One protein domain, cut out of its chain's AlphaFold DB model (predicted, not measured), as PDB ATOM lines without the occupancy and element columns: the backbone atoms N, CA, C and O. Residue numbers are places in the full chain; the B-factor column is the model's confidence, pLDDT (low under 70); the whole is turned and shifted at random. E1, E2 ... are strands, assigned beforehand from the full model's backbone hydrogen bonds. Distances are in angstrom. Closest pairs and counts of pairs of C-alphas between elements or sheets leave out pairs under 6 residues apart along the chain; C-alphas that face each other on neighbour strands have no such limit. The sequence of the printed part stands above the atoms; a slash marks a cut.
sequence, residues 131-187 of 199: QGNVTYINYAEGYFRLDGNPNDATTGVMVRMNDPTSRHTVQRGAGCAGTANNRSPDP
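What this domain is: This is residues 131 to 187 of the 199 residues of an uncharacterized protein of Chloroflexi bacterium (UniProt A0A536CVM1). There is little regular structure here: a small antiparallel sheet of three short strands makes one end, and a long looped stretch, residues 161 to 187, makes the other. The 57 printed residues hold three named strands and no named helix, in the order E1, E2, E3 both along the chain and across the sheet, a meander in which each strand is the antiparallel neighbour of the one before. The class is all strand, with only 13 residues in named elements. The whole is compact, with a radius of gyration of the C-alphas of 11.4 A and spans of 30 by 20 by 16 A.

Where its parts are: Find C-alpha 134 at (159.669, 100.433, 93.968); from there E1 runs 11.1 A to residue 138. E2 is residues 143 to 146, 10.3 A; E3, residues 157 to 160, 9.9 A, ends at (154.178, 89.607, 90.557).

How they stand to each other: Look at hairpin E1 and E2, 163 degrees between directions: N 145 and O 136 are 2.8 A apart. In hairpin E2 and E3, at 150 degrees, N 146 and O 157 are 2.9 A apart.

The domain as a whole: The printed part has no cut. Look for pLDDT under 70 at residues 176 to 181 and 183 to 184.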
ATOM      1  N   GLN A 131     165.367  96.430  86.470       86.75
ATOM      2  CA  GLN A 131     165.880  97.266  87.553       86.75
ATOM      3  C   GLN A 131     165.056  98.548  87.608       86.75
ATOM      4  O   GLN A 131     164.729  99.099  86.562       86.75
ATOM      5  N   GLY A 132     164.732  99.006  88.814       91.06
ATOM      6  CA  GLY A 132     163.927 100.205  89.013       91.06
ATOM      7  C   GLY A 132     163.625 100.459  90.483       91.06
ATOM      8  O   GLY A 132     163.861  99.602  91.340       91.06
ATOM      9  N   ASN A 133     163.085 101.637  90.779       95.88
ATOM     10  CA  ASN A 133     162.633 101.985  92.119       95.88
ATOM     11  C   ASN A 133     161.232 101.430  92.365       95.88
ATOM     12  O   ASN A 133     160.334 101.601  91.539       95.88
ATOM     13  N   VAL A 134     161.016 100.822  93.534       96.75
ATOM     14  CA  VAL A 134     159.669 100.433  93.968       96.75
ATOM     15  C   VAL A 134     158.859 101.699  94.243       96.75
ATOM     16  O   VAL A 134     159.158 102.436  95.182       96.75
ATOM     17  N   THR A 135     157.833 101.955  93.434       97.69
ATOM     18  CA  THR A 135     157.008 103.173  93.532       97.69
ATOM     19  C   THR A 135     155.634 102.926  94.138       97.69
ATOM     20  O   THR A 135     154.991 103.870  94.596       97.69
ATOM     21  N   TYR A 136     155.183 101.671  94.177       97.44
ATOM     22  CA  TYR A 136     153.922 101.266  94.793       97.44
ATOM     23  C   TYR A 136     153.958  99.783  95.188       97.44
ATOM     24  O   TYR A 136     154.506  98.957  94.458       97.44
ATOM     25  N   ILE A 137     153.348  99.436  96.325       95.81
ATOM     26  CA  ILE A 137     153.164  98.052  96.786       95.81
ATOM     27  C   ILE A 137     151.688  97.856  97.129       95.81
ATOM     28  O   ILE A 137     151.132  98.595  97.942       95.81
ATOM     29  N   ASN A 138     151.062  96.834  96.546       93.69
ATOM     30  CA  ASN A 138     149.721  96.405  96.917       93.69
ATOM     31  C   ASN A 138     149.790  95.148  97.785       93.69
ATOM     32  O   ASN A 138     149.949  94.036  97.283       93.69
ATOM     33  N   TYR A 139     149.625  95.317  99.095       91.56
ATOM     34  CA  TYR A 139     149.645  94.204 100.047       91.56
ATOM     35  C   TYR A 139     148.384  93.330  99.999       91.56
ATOM     36  O   TYR A 139     148.438  92.167 100.389       91.56
ATOM     37  N   ALA A 140     147.259  93.863  99.514       90.31
ATOM     38  CA  ALA A 140     146.008  93.113  99.408       90.31
ATOM     39  C   ALA A 140     146.009  92.150  98.210       90.31
ATOM     40  O   ALA A 140     145.389  91.092  98.266       90.31
ATOM     41  N   GLU A 141     146.707  92.511  97.132       88.25
ATOM     42  CA  GLU A 141     146.764  91.755  95.876       88.25
ATOM     43  C   GLU A 141     148.144  91.142  95.581       88.25
ATOM     44  O   GLU A 141     148.274  90.400  94.608       88.25
ATOM     45  N   GLY A 142     149.159  91.436  96.404       88.88
ATOM     46  CA  GLY A 142     150.479  90.793  96.401       88.88
ATOM     47  C   GLY A 142     151.387  91.139  95.216       88.88
ATOM     48  O   GLY A 142     152.142  90.285  94.756       88.88
ATOM     49  N   TYR A 143     151.331  92.376  94.718       90.62
ATOM     50  CA  TYR A 143     152.211  92.866  93.648       90.62
ATOM     51  C   TYR A 143     152.863  94.199  94.012       90.62
ATOM     52  O   TYR A 143     152.393  94.924  94.892       90.62
ATOM     53  N   PHE A 144     153.918  94.555  93.286       93.38
ATOM     54  CA  PHE A 144     154.537  95.877  93.365       93.38
ATOM     55  C   PHE A 144     154.750  96.478  91.973       93.38
ATOM     56  O   PHE A 144     154.628  95.789  90.957       93.38
ATOM     57  N   ARG A 145     155.004  97.788  91.927       95.00
ATOM     58  CA  ARG A 145     155.298  98.541  90.705       95.00
ATOM     59  C   ARG A 145     156.718  99.089  90.744       95.00
ATOM     60  O   ARG A 145     157.155  99.577  91.788       95.00
ATOM     61  N   LEU A 146     157.395  99.031  89.602       95.75
ATOM     62  CA  LEU A 146     158.697  99.648  89.374       95.75
ATOM     63  C   LEU A 146     158.558 100.867  88.455       95.75
ATOM     64  O   LEU A 146     157.832 100.801  87.461       95.75
ATOM     65  N   ASP A 147     159.255 101.951  88.801       96.25
ATOM     66  CA  ASP A 147     159.386 103.191  88.016       96.25
ATOM     67  C   ASP A 147     158.053 103.796  87.522       96.25
ATOM     68  O   ASP A 147     157.941 104.304  86.406       96.25
ATOM     69  N   GLY A 148     157.014 103.739  88.361       96.12
ATOM     70  CA  GLY A 148     155.757 104.468  88.161       96.12
ATOM     71  C   GLY A 148     155.730 105.824  88.875       96.12
ATOM     72  O   GLY A 148     156.688 106.235  89.527       96.12
ATOM     73  N   ASN A 149     154.587 106.503  88.830       97.56
ATOM     74  CA  ASN A 149     154.327 107.624  89.726       97.56
ATOM     75  C   ASN A 149     154.267 107.107  91.179       97.56
ATOM     76  O   ASN A 149     153.651 106.063  91.427       97.56
ATOM     77  N   PRO A 150     154.875 107.803  92.159       97.06
ATOM     78  CA  PRO A 150     154.830 107.380  93.555       97.06
ATOM     79  C   PRO A 150     153.396 107.179  94.059       97.06
ATOM     80  O   PRO A 150     152.551 108.062  93.922       97.06
ATOM     81  N   ASN A 151     153.145 106.028  94.683       95.44
ATOM     82  CA  ASN A 151     151.856 105.596  95.229       95.44
ATOM     83  C   ASN A 151     150.711 105.408  94.211       95.44
ATOM     84  O   ASN A 151     149.560 105.260  94.621       95.44
ATOM     85  N   ASP A 152     150.998 105.364  92.909       96.06
ATOM     86  CA  ASP A 152     149.996 105.122  91.869       96.06
ATOM     87  C   ASP A 152     150.022 103.658  91.398       96.06
ATOM     88  O   ASP A 152     151.005 103.167  90.841       96.06
ATOM     89  N   ALA A 153     148.905 102.958  91.590       93.75
ATOM     90  CA  ALA A 153     148.756 101.548  91.237       93.75
ATOM     91  C   ALA A 153     148.675 101.281  89.725       93.75
ATOM     92  O   ALA A 153     148.680 100.115  89.320       93.75
ATOM     93  N   THR A 154     148.540 102.318  88.896       94.44
ATOM     94  CA  THR A 154     148.236 102.200  87.461       94.44
ATOM     95  C   THR A 154     149.429 102.476  86.551       94.44
ATOM     96  O   THR A 154     149.372 102.157  85.364       94.44
ATOM     97  N   THR A 155     150.529 102.992  87.101       95.25
ATOM     98  CA  THR A 155     151.731 103.367  86.346       95.25
ATOM     99  C   THR A 155     152.921 102.472  86.689       95.25
ATOM    100  O   THR A 155     152.916 101.757  87.693       95.25
ATOM    101  N   GLY A 156     153.939 102.478  85.825       94.12
ATOM    102  CA  GLY A 156     155.124 101.632  85.970       94.12
ATOM    103  C   GLY A 156     154.884 100.155  85.635       94.12
ATOM    104  O   GLY A 156     153.765  99.717  85.335       94.12
ATOM    105  N   VAL A 157     155.954  99.365  85.704       91.94
ATOM    106  CA  VAL A 157     155.920  97.922  85.426       91.94
ATOM    107  C   VAL A 157     155.362  97.178  86.634       91.94
ATOM    108  O   VAL A 157     155.858  97.351  87.744       91.94
ATOM    109  N   MET A 158     154.339  96.343  86.434       90.12
ATOM    110  CA  MET A 158     153.822  95.460  87.483       90.12
ATOM    111  C   MET A 158     154.686  94.217  87.615       90.12
ATOM    112  O   MET A 158     154.868  93.483  86.648       90.12
ATOM    113  N   VAL A 159     155.142  93.949  88.834       89.31
ATOM    114  CA  VAL A 159     155.873  92.736  89.180       89.31
ATOM    115  C   VAL A 159     155.034  91.901  90.137       89.31
ATOM    116  O   VAL A 159     154.594  92.369  91.191       89.31
ATOM    117  N   ARG A 160     154.819  90.644  89.749       86.88
ATOM    118  CA  ARG A 160     154.178  89.607  90.557       86.88
ATOM    119  C   ARG A 160     155.115  88.421  90.672       86.88
ATOM    120  O   ARG A 160     155.660  87.960  89.670       86.88
ATOM    121  N   MET A 161     155.269  87.918  91.888       85.38
ATOM    122  CA  MET A 161     156.012  86.687  92.118       85.38
ATOM    123  C   MET A 161     155.185  85.483  91.658       85.38
ATOM    124  O   MET A 161     153.969  85.461  91.847       85.38
ATOM    125  N   ASN A 162     155.852  84.493  91.064       83.62
ATOM    126  CA  ASN A 162     155.266  83.176  90.836       83.62
ATOM    127  C   ASN A 162     155.262  82.430  92.173       83.62
ATOM    128  O   ASN A 162     156.329  82.109  92.681       83.62
ATOM    129  N   ASP A 163     154.085  82.204  92.750       84.12
ATOM    130  CA  ASP A 163     153.936  81.545  94.056       84.12
ATOM    131  C   ASP A 163     152.789  80.530  93.981       84.12
ATOM    132  O   ASP A 163     151.663  80.828  94.396       84.12
ATOM    133  N   PRO A 164     153.019  79.354  93.366       83.19
ATOM    134  CA  PRO A 164     151.977  78.363  93.103       83.19
ATOM    135  C   PRO A 164     151.302  77.802  94.363       83.19
ATOM    136  O   PRO A 164     150.137  77.400  94.293       83.19
ATOM    137  N   THR A 165     151.960  77.840  95.524       83.31
ATOM    138  CA  THR A 165     151.362  77.417  96.802       83.31
ATOM    139  C   THR A 165     150.743  78.554  97.607       83.31
ATOM    140  O   THR A 165     150.094  78.288  98.619       83.31
ATOM    141  N   SER A 166     150.845  79.806  97.137       82.94
ATOM    142  CA  SER A 166     150.331  80.995  97.839       82.94
ATOM    143  C   SER A 166     150.885  81.137  99.259       82.94
ATOM    144  O   SER A 166     150.188  81.595 100.168       82.94
ATOM    145  N   ARG A 167     152.133  80.713  99.466       84.88
ATOM    146  CA  ARG A 167     152.787  80.756 100.777       84.88
ATOM    147  C   ARG A 167     153.433  82.109 101.058       84.88
ATOM    148  O   ARG A 167     153.523  82.519 102.215       84.88
ATOM    149  N   HIS A 168     153.897  82.790 100.021       85.94
ATOM    150  CA  HIS A 168     154.779  83.948 100.133       85.94
ATOM    151  C   HIS A 168     154.105  85.265  99.744       85.94
ATOM    152  O   HIS A 168     154.533  86.334 100.173       85.94
ATOM    153  N   THR A 169     153.047  85.204  98.943       85.56
ATOM    154  CA  THR A 169     152.359  86.360  98.369       85.56
ATOM    155  C   THR A 169     150.879  86.080  98.172       85.56
ATOM    156  O   THR A 169     150.459  84.957  97.903       85.56
ATOM    157  N   VAL A 170     150.064  87.132  98.258       87.44
ATOM    158  CA  VAL A 170     148.656  87.043  97.868       87.44
ATOM    159  C   VAL A 170     148.569  86.988  96.344       87.44
ATOM    160  O   VAL A 170     149.114  87.841  95.658       87.44
ATOM    161  N   GLN A 171     147.867  85.999  95.794       83.81
ATOM    162  CA  GLN A 171     147.834  85.754  94.347       83.81
ATOM    163  C   GLN A 171     146.463  86.052  93.731       83.81
ATOM    164  O   GLN A 171     145.823  85.189  93.124       83.81
ATOM    165  N   ARG A 172     145.981  87.287  93.926       82.81
ATOM    166  CA  ARG A 172     144.660  87.759  93.467       82.81
ATOM    167  C   ARG A 172     144.751  89.148  92.830       82.81
ATOM    168  O   ARG A 172     145.705  89.874  93.079       82.81
ATOM    169  N   GLY A 173     143.728  89.537  92.064       81.12
ATOM    170  CA  GLY A 173     143.555  90.922  91.606       81.12
ATOM    171  C   GLY A 173     144.131  91.240  90.224       81.12
ATOM    172  O   GLY A 173     144.007  90.441  89.300       81.12
ATOM    173  N   ALA A 174     144.699  92.431  90.045       80.00
ATOM    174  CA  ALA A 174     145.123  92.936  88.734       80.00
ATOM    175  C   ALA A 174     146.278  92.122  88.116       80.00
ATOM    176  O   ALA A 174     147.260  91.856  88.792       80.00
ATOM    177  N   GLY A 175     146.212  91.761  86.830       71.88
ATOM    178  CA  GLY A 175     147.249  90.938  86.175       71.88
ATOM    179  C   GLY A 175     147.099  89.427  86.403       71.88
ATOM    180  O   GLY A 175     147.957  88.648  86.002       71.88
ATOM    181  N   CYS A 176     145.994  89.010  87.015       68.38
ATOM    182  CA  CYS A 176     145.643  87.620  87.250       68.38
ATOM    183  C   CYS A 176     144.439  87.205  86.389       68.38
ATOM    184  O   CYS A 176     143.402  87.868  86.421       68.38
ATOM    185  N   ALA A 177     144.533  86.086  85.667       59.06
ATOM    186  CA  ALA A 177     143.411  85.545  84.897       59.06
ATOM    187  C   ALA A 177     142.549  84.584  85.746       59.06
ATOM    188  O   ALA A 177     143.075  83.740  86.471       59.06
ATOM    189  N   GLY A 178     141.218  84.681  85.639       60.56
ATOM    190  CA  GLY A 178     140.265  83.723  86.227       60.56
ATOM    191  C   GLY A 178     139.748  84.055  87.636       60.56
ATOM    192  O   GLY A 178     140.016  85.118  88.189       60.56
ATOM    193  N   THR A 179     138.954  83.142  88.212       55.38
ATOM    194  CA  THR A 179     138.260  83.312  89.509       55.38
ATOM    195  C   THR A 179     138.938  82.603  90.688       55.38
ATOM    196  O   THR A 179     138.520  82.806  91.828       55.38
ATOM    197  N   ALA A 180     139.997  81.820  90.447       62.72
ATOM    198  CA  ALA A 180     140.661  80.980  91.448       62.72
ATOM    199  C   ALA A 180     141.310  81.772  92.606       62.72
ATOM    200  O   ALA A 180     141.533  82.978  92.514       62.72
ATOM    201  N   ASN A 181     141.613  81.088  93.714       65.06
ATOM    202  CA  ASN A 181     142.231  81.696  94.901       65.06
ATOM    203  C   ASN A 181     143.725  82.026  94.712       65.06
ATOM    204  O   ASN A 181     144.197  82.966  95.350       65.06
ATOM    205  N   ASN A 182     144.415  81.285  93.834       73.00
ATOM    206  CA  ASN A 182     145.775  81.543  93.365       73.00
ATOM    207  C   ASN A 182     145.750  81.684  91.841       73.00
ATOM    208  O   ASN A 182     145.351  80.751  91.143       73.00
ATOM    209  N   ARG A 183     146.110  82.863  91.337       69.50
ATOM    210  CA  ARG A 183     145.895  83.240  89.936       69.50
ATOM    211  C   ARG A 183     147.172  83.588  89.164       69.50
ATOM    212  O   ARG A 183     147.075  84.145  88.072       69.50
ATOM    213  N   SER A 184     148.344  83.270  89.707       64.88
ATOM    214  CA  SER A 184     149.614  83.269  88.971       64.88
ATOM    215  C   SER A 184     150.330  81.905  88.897       64.88
ATOM    216  O   SER A 184     151.531  81.916  88.636       64.88
ATOM    217  N   PRO A 185     149.690  80.732  89.113       74.06
ATOM    218  CA  PRO A 185     150.458  79.511  89.278       74.06
ATOM    219  C   PRO A 185     151.026  79.053  87.932       74.06
ATOM    220  O   PRO A 185     150.308  78.497  87.104       74.06
ATOM    221  N   ASP A 186     152.327  79.236  87.731       85.88
ATOM    222  CA  ASP A 186     153.096  78.311  86.910       85.88
ATOM    223  C   ASP A 186     153.786  77.304  87.848       85.88
ATOM    224  O   ASP A 186     154.868  77.595  88.372       85.88
ATOM    225  N   PRO A 187     153.165  76.137  88.117       88.38
ATOM    226  CA  PRO A 187     153.672  75.154  89.082       88.38
ATOM    227  C   PRO A 187     154.989  74.498  88.647       88.38
ATOM    228  O   PRO A 187     155.633  73.803  89.431       88.38
TER     229      PRO A 187